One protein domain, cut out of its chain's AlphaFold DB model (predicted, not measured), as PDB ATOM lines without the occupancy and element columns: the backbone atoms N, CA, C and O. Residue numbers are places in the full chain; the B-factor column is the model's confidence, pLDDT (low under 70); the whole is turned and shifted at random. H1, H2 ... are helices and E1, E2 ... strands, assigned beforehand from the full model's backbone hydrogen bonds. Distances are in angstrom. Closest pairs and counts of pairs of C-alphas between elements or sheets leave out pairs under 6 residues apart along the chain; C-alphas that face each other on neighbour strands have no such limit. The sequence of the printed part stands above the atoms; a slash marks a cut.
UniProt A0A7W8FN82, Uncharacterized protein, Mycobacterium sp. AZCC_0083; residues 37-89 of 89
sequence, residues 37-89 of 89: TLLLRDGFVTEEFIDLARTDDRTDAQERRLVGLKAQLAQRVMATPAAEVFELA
ATOM      1  N   THR A  37     143.894 131.343 180.943       65.75
ATOM      2  CA  THR A  37     143.447 131.292 182.337       65.75
ATOM      3  C   THR A  37     142.003 130.805 182.389       65.75
ATOM      4  O   THR A  37     141.124 131.366 181.737       65.75
ATOM      5  N   LEU A  38     141.763 129.749 183.165       71.69
ATOM      6  CA  LEU A  38     140.430 129.230 183.467       71.69
ATOM      7  C   LEU A  38     140.118 129.489 184.936       71.69
ATOM      8  O   LEU A  38     140.959 129.240 185.802       71.69
ATOM      9  N   LEU A  39     138.902 129.940 185.210       82.81
ATOM     10  CA  LEU A  39     138.376 130.138 186.552       82.81
ATOM     11  C   LEU A  39     137.368 129.029 186.840       82.81
ATOM     12  O   LEU A  39     136.489 128.755 186.026       82.81
ATOM     13  N   LEU A  40     137.519 128.351 187.977       86.06
ATOM     14  CA  LEU A  40     136.550 127.357 188.426       86.06
ATOM     15  C   LEU A  40     135.289 128.083 188.905       86.06
ATOM     16  O   LEU A  40     135.386 128.989 189.728       86.06
ATOM     17  N   ARG A  41     134.123 127.667 188.412       87.06
ATOM     18  CA  ARG A  41     132.831 128.220 188.827       87.06
ATOM     19  C   ARG A  41     132.495 127.836 190.271       87.06
ATOM     20  O   ARG A  41     132.971 126.827 190.802       87.06
ATOM     21  N   ASP A  42     131.628 128.632 190.885       86.50
ATOM     22  CA  ASP A  42     131.166 128.413 192.253       86.50
ATOM     23  C   ASP A  42     130.463 127.063 192.442       86.50
ATOM     24  O   ASP A  42     129.942 126.439 191.517       86.50
ATOM     25  N   GLY A  43     130.442 126.599 193.691       85.44
ATOM     26  CA  GLY A  43     129.743 125.378 194.084       85.44
ATOM     27  C   GLY A  43     130.544 124.094 193.882       85.44
ATOM     28  O   GLY A  43     130.172 123.075 194.463       85.44
ATOM     29  N   PHE A  44     131.666 124.121 193.152       85.12
ATOM     30  CA  PHE A  44     132.559 122.965 193.007       85.12
ATOM     31  C   PHE A  44     133.479 122.750 194.203       85.12
ATOM     32  O   PHE A  44     133.811 121.610 194.502       85.12
ATOM     33  N   VAL A  45     133.848 123.788 194.938       89.00
ATOM     34  CA  VAL A  45     134.666 123.647 196.147       89.00
ATOM     35  C   VAL A  45     133.889 124.209 197.326       89.00
ATOM     36  O   VAL A  45     133.244 125.245 197.209       89.00
ATOM     37  N   THR A  46     133.899 123.487 198.442       89.75
ATOM     38  CA  THR A  46     133.240 123.906 199.682       89.75
ATOM     39  C   THR A  46     134.245 124.552 200.631       89.75
ATOM     40  O   THR A  46     135.441 124.270 200.553       89.75
ATOM     41  N   GLU A  47     133.758 125.371 201.564       91.88
ATOM     42  CA  GLU A  47     134.581 125.939 202.643       91.88
ATOM     43  C   GLU A  47     135.287 124.834 203.435       91.88
ATOM     44  O   GLU A  47     136.503 124.869 203.582       91.88
ATOM     45  N   GLU A  48     134.566 123.760 203.781       93.56
ATOM     46  CA  GLU A  48     135.135 122.588 204.464       93.56
ATOM     47  C   GLU A  48     136.335 121.988 203.709       93.56
ATOM     48  O   GLU A  48     137.333 121.609 204.321       93.56
ATOM     49  N   PHE A  49     136.262 121.895 202.376       92.69
ATOM     50  CA  PHE A  49     137.375 121.390 201.575       92.69
ATOM     51  C   PHE A  49     138.595 122.306 201.686       92.69
ATOM     52  O   PHE A  49     139.711 121.808 201.830       92.69
ATOM     53  N   ILE A  50     138.393 123.624 201.608       92.00
ATOM     54  CA  ILE A  50     139.473 124.611 201.700       92.00
ATOM     55  C   ILE A  50     140.090 124.607 203.095       92.00
ATOM     56  O   ILE A  50     141.314 124.552 203.206       92.00
ATOM     57  N   ASP A  51     139.268 124.600 204.137       94.06
ATOM     58  CA  ASP A  51     139.723 124.617 205.525       94.06
ATOM     59  C   ASP A  51     140.536 123.362 205.852       94.06
ATOM     60  O   ASP A  51     141.635 123.445 206.408       94.06
ATOM     61  N   LEU A  52     140.059 122.189 205.421       92.88
ATOM     62  CA  LEU A  52     140.809 120.944 205.573       92.88
ATOM     63  C   LEU A  52     142.081 120.946 204.725       92.88
ATOM     64  O   LEU A  52     143.138 120.577 205.225       92.88
ATOM     65  N   ALA A  53     142.026 121.377 203.463       89.19
ATOM     66  CA  ALA A  53     143.206 121.408 202.600       89.19
ATOM     67  C   ALA A  53     144.297 122.376 203.098       89.19
ATOM     68  O   ALA A  53     145.469 122.142 202.812       89.19
ATOM     69  N   ARG A  54     143.920 123.430 203.833       93.25
ATOM     70  CA  ARG A  54     144.827 124.426 204.433       93.25
ATOM     71  C   ARG A  54     145.308 124.073 205.838       93.25
ATOM     72  O   ARG A  54     146.150 124.781 206.374       93.25
ATOM     73  N   THR A  55     144.771 123.022 206.448       93.44
ATOM     74  CA  THR A  55     145.248 122.560 207.752       93.44
ATOM     75  C   THR A  55     146.593 121.847 207.569       93.44
ATOM     76  O   THR A  55     146.646 120.820 206.881       93.44
ATOM     77  N   ASP A  56     147.654 122.388 208.179       85.81
ATOM     78  CA  ASP A  56     149.032 121.880 208.061       85.81
ATOM     79  C   ASP A  56     149.203 120.502 208.727       85.81
ATOM     80  O   ASP A  56     149.637 119.553 208.078       85.81
ATOM     81  N   ASP A  57     148.755 120.353 209.979       90.75
ATOM     82  CA  ASP A  57     148.846 119.104 210.751       90.75
ATOM     83  C   ASP A  57     147.482 118.398 210.841       90.75
ATOM     84  O   ASP A  57     146.843 118.327 211.895       90.75
ATOM     85  N   ARG A  58     146.991 117.891 209.705       93.06
ATOM     86  CA  ARG A  58     145.735 117.128 209.670       93.06
ATOM     87  C   ARG A  58     145.857 115.814 210.435       93.06
ATOM     88  O   ARG A  58     146.742 115.002 210.195       93.06
ATOM     89  N   THR A  59     144.879 115.563 211.296       96.88
ATOM     90  CA  THR A  59     144.669 114.256 211.931       96.88
ATOM     91  C   THR A  59     144.252 113.192 210.910       96.88
ATOM     92  O   THR A  59     143.663 113.501 209.872       96.88
ATOM     93  N   ASP A  60     144.412 111.909 211.249       96.38
ATOM     94  CA  ASP A  60     143.969 110.782 210.407       96.38
ATOM     95  C   ASP A  60     142.470 110.820 210.059       96.38
ATOM     96  O   ASP A  60     142.023 110.295 209.034       96.38
ATOM     97  N   ALA A  61     141.650 111.402 210.937       96.06
ATOM     98  CA  ALA A  61     140.230 111.601 210.675       96.06
ATOM     99  C   ALA A  61     140.003 112.685 209.609       96.06
ATOM    100  O   ALA A  61     139.210 112.485 208.687       96.06
ATOM    101  N   GLN A  62     140.734 113.798 209.700       95.56
ATOM    102  CA  GLN A  62     140.694 114.883 208.719       95.56
ATOM    103  C   GLN A  62     141.258 114.447 207.363       95.56
ATOM    104  O   GLN A  62     140.688 114.800 206.333       95.56
ATOM    105  N   GLU A  63     142.308 113.625 207.339       96.00
ATOM    106  CA  GLU A  63     142.839 113.052 206.097       96.00
ATOM    107  C   GLU A  63     141.807 112.172 205.392       96.00
ATOM    108  O   GLU A  63     141.503 112.378 204.216       96.00
ATOM    109  N   ARG A  64     141.176 111.240 206.119       96.94
ATOM    110  CA  ARG A  64     140.099 110.406 205.557       96.94
ATOM    111  C   ARG A  64     138.933 111.247 205.043       96.94
ATOM    112  O   ARG A  64     138.386 110.946 203.980       96.94
ATOM    113  N   ARG A  65     138.569 112.312 205.764       96.31
ATOM    114  CA  ARG A  65     137.525 113.242 205.325       96.31
ATOM    115  C   ARG A  65     137.922 113.957 204.038       96.31
ATOM    116  O   ARG A  65     137.134 113.959 203.094       96.31
ATOM    117  N   LEU A  66     139.141 114.491 203.959       95.19
ATOM    118  CA  LEU A  66     139.615 115.184 202.765       95.19
ATOM    119  C   LEU A  66     139.715 114.247 201.557       95.19
ATOM    120  O   LEU A  66     139.359 114.652 200.452       95.19
ATOM    121  N   VAL A  67     140.143 112.997 201.741       96.69
ATOM    122  CA  VAL A  67     140.124 111.981 200.673       96.69
ATOM    123  C   VAL A  67     138.705 111.791 200.134       96.69
ATOM    124  O   VAL A  67     138.504 111.814 198.919       96.69
ATOM    125  N   GLY A  68     137.711 111.673 201.020       96.56
ATOM    126  CA  GLY A  68     136.304 111.587 200.627       96.56
ATOM    127  C   GLY A  68     135.831 112.816 199.848       96.56
ATOM    128  O   GLY A  68     135.222 112.674 198.790       96.56
ATOM    129  N   LEU A  69     136.164 114.021 200.321       95.19
ATOM    130  CA  LEU A  69     135.805 115.267 199.637       95.19
ATOM    131  C   LEU A  69     136.491 115.397 198.268       95.19
ATOM    132  O   LEU A  69     135.854 115.809 197.303       95.19
ATOM    133  N   LYS A  70     137.762 114.993 198.144       92.69
ATOM    134  CA  LYS A  70     138.484 114.942 196.860       92.69
ATOM    135  C   LYS A  70     137.817 113.983 195.877       92.69
ATOM    136  O   LYS A  70     137.680 114.325 194.707       92.69
ATOM    137  N   ALA A  71     137.386 112.809 196.338       95.50
ATOM    138  CA  ALA A  71     136.684 111.846 195.496       95.50
ATOM    139  C   ALA A  71     135.332 112.395 195.009       95.50
ATOM    140  O   ALA A  71     135.029 112.297 193.822       95.50
ATOM    141  N   GLN A  72     134.561 113.035 195.892       93.44
ATOM    142  CA  GLN A  72     133.294 113.685 195.535       93.44
ATOM    143  C   GLN A  72     133.504 114.843 194.550       93.44
ATOM    144  O   GLN A  72     132.774 114.956 193.567       93.44
ATOM    145  N   LEU A  73     134.527 115.672 194.777       93.00
ATOM    146  CA  LEU A  73     134.914 116.749 193.868       93.00
ATOM    147  C   LEU A  73     135.269 116.206 192.485       93.00
ATOM    148  O   LEU A  73     134.726 116.672 191.487       93.00
ATOM    149  N   ALA A  74     136.145 115.200 192.431       91.75
ATOM    150  CA  ALA A  74     136.542 114.566 191.184       91.75
ATOM    151  C   ALA A  74     135.327 113.983 190.457       91.75
ATOM    152  O   ALA A  74     135.142 114.245 189.275       91.75
ATOM    153  N   GLN A  75     134.456 113.259 191.162       93.69
ATOM    154  CA  GLN A  75     133.238 112.708 190.576       93.69
ATOM    155  C   GLN A  75     132.346 113.803 189.989       93.69
ATOM    156  O   GLN A  75     131.877 113.663 188.863       93.69
ATOM    157  N   ARG A  76     132.135 114.900 190.721       91.31
ATOM    158  CA  ARG A  76     131.304 116.014 190.262       91.31
ATOM    159  C   ARG A  76     131.909 116.718 189.051       91.31
ATOM    160  O   ARG A  76     131.221 116.869 188.055       91.31
ATOM    161  N   VAL A  77     133.193 117.079 189.093       91.94
ATOM    162  CA  VAL A  77     133.891 117.708 187.954       91.94
ATOM    163  C   VAL A  77     133.854 116.816 186.718       91.94
ATOM    164  O   VAL A  77     133.617 117.305 185.622       91.94
ATOM    165  N   MET A  78     134.047 115.507 186.884       92.00
ATOM    166  CA  MET A  78     134.023 114.562 185.766       92.00
ATOM    167  C   MET A  78     132.607 114.299 185.229       92.00
ATOM    168  O   MET A  78     132.471 113.866 184.088       92.00
ATOM    169  N   ALA A  79     131.567 114.537 186.034       93.38
ATOM    170  CA  ALA A  79     130.167 114.376 185.645       93.38
ATOM    171  C   ALA A  79     129.534 115.660 185.079       93.38
ATOM    172  O   ALA A  79     128.474 115.583 184.462       93.38
ATOM    173  N   THR A  80     130.154 116.826 185.285       91.00
ATOM    174  CA  THR A  80     129.637 118.119 184.826       91.00
ATOM    175  C   THR A  80     130.343 118.572 183.541       91.00
ATOM    176  O   THR A  80     131.565 118.448 183.436       91.00
ATOM    177  N   PRO A  81     129.616 119.116 182.547       91.25
ATOM    178  CA  PRO A  81     130.236 119.661 181.342       91.25
ATOM    179  C   PRO A  81     131.297 120.725 181.652       91.25
ATOM    180  O   PRO A  81     131.087 121.600 182.483       91.25
ATOM    181  N   ALA A  82     132.424 120.714 180.933       84.19
ATOM    182  CA  ALA A  82     133.555 121.605 181.219       84.19
ATOM    183  C   ALA A  82     133.203 123.109 181.186       84.19
ATOM    184  O   ALA A  82     133.760 123.872 181.968       84.19
ATOM    185  N   ALA A  83     132.256 123.534 180.339       86.44
ATOM    186  CA  ALA A  83     131.771 124.923 180.279       86.44
ATOM    187  C   ALA A  83     130.927 125.337 181.505       86.44
ATOM    188  O   ALA A  83     130.784 126.523 181.812       86.44
ATOM    189  N   GLU A  84     130.378 124.352 182.210       88.88
ATOM    190  CA  GLU A  84     129.660 124.508 183.476       88.88
ATOM    191  C   GLU A  84     130.589 124.318 184.687       88.88
ATOM    192  O   GLU A  84     130.202 124.640 185.805       88.88
ATOM    193  N   VAL A  85     131.820 123.830 184.478       88.31
ATOM    194  CA  VAL A  85     132.871 123.743 185.506       88.31
ATOM    195  C   VAL A  85     133.749 124.991 185.491       88.31
ATOM    196  O   VAL A  85     134.077 125.526 186.545       88.31
ATOM    197  N   PHE A  86     134.125 125.468 184.306       86.81
ATOM    198  CA  PHE A  86     135.068 126.565 184.134       86.81
ATOM    199  C   PHE A  86     134.468 127.728 183.346       86.81
ATOM    200  O   PHE A  86     133.622 127.548 182.468       86.81
ATOM    201  N   GLU A  87     134.975 128.921 183.616       86.75
ATOM    202  CA  GLU A  87     134.843 130.091 182.758       86.75
ATOM    203  C   GLU A  87     136.215 130.609 182.330       86.75
ATOM    204  O   GLU A  87     137.233 130.333 182.967       86.75
ATOM    205  N   LEU A  88     136.249 131.306 181.200       80.25
ATOM    206  CA  LEU A  88     137.461 131.950 180.707       80.25
ATOM    207  C   LEU A  88     137.636 133.277 181.452       80.25
ATOM    208  O   LEU A  88     136.657 134.012 181.594       80.25
ATOM    209  N   ALA A  89     138.855 133.546 181.924       63.09
ATOM    210  CA  ALA A  89     139.217 134.847 182.490       63.09
ATOM    211  C   ALA A  89     139.394 135.916 181.404       63.09
ATOM    212  O   ALA A  89     139.859 135.557 180.295       63.09
TER     213      ALA A  89
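AT A GLANCE: This is residues 37 to 89 of the 89 residues of an uncharacterized protein of Mycobacterium sp. AZCC_0083 (UniProt A0A7W8FN82). One long helix, H2, runs along the longest axis of a loose, elongated loop of chain, with the short helix H1 packed across residues 62 to 69 of it. Past the other end of H2 a small helix, H3, leads into strand E2, which pairs with E1 and brings the two ends of the printed part together. The printed part has 53 residues, with three named helices and two named strands in the order E1 H1 H2 H3 E2; the sheet E1 - E2 is antiparallel, and the class is mostly helix. The whole is loose, with a radius of gyration of the C-alphas of 12.7 A and spans of 36 by 21 by 15 A.

HOW THE PARTS SIT: Look first at E1, residues 38 to 40, antiparallel to E2, residues 86 to 88, at 144 degrees; N 39 and O 87 are 2.8 A apart and N 87 and O 39 2.9 A, both within hydrogen-bond range. Next find H1, residues 47 to 54, which touches H2, residues 60 to 79, with residues 62 to 69 of H2 alone. Their closest C-alphas, of Leu 52 and Leu 66, are 6.5 A apart; they run opposite ways at a steep tilt of 59 degrees. H3, residues 82 to 85, is close to H2 but not clearly touching, the closest C-alphas being those of Val 77 and Val 85, 6.6 A apart. H2 is apart from both E1 and E2. In H1 and H2 every O i to N i+4 pair is within hydrogen-bond range; H3 is too short for such a pair.

IN THESE COORDINATES: Find C-alpha 38 at (140.430, 129.230, 183.467), where E1 begins. H1 is 10.5 A long; from C-alpha 60 at (143.969, 110.782, 210.407), H2 runs 28.6 A to C-alpha 79. H3 leads directly to E2, which ends at C-alpha 88 at (137.461, 131.950, 180.707).

THE WHOLE: The C-alphas of Asp 60 and Ala 89, the two farthest apart, are 37.2 A apart, while those of Thr 37 and Ala 89 are 5.5 A apart. The printed part has no cut and no long link. Mean pLDDT of the printed part is 89.9; residues 37 and 89 are under 70.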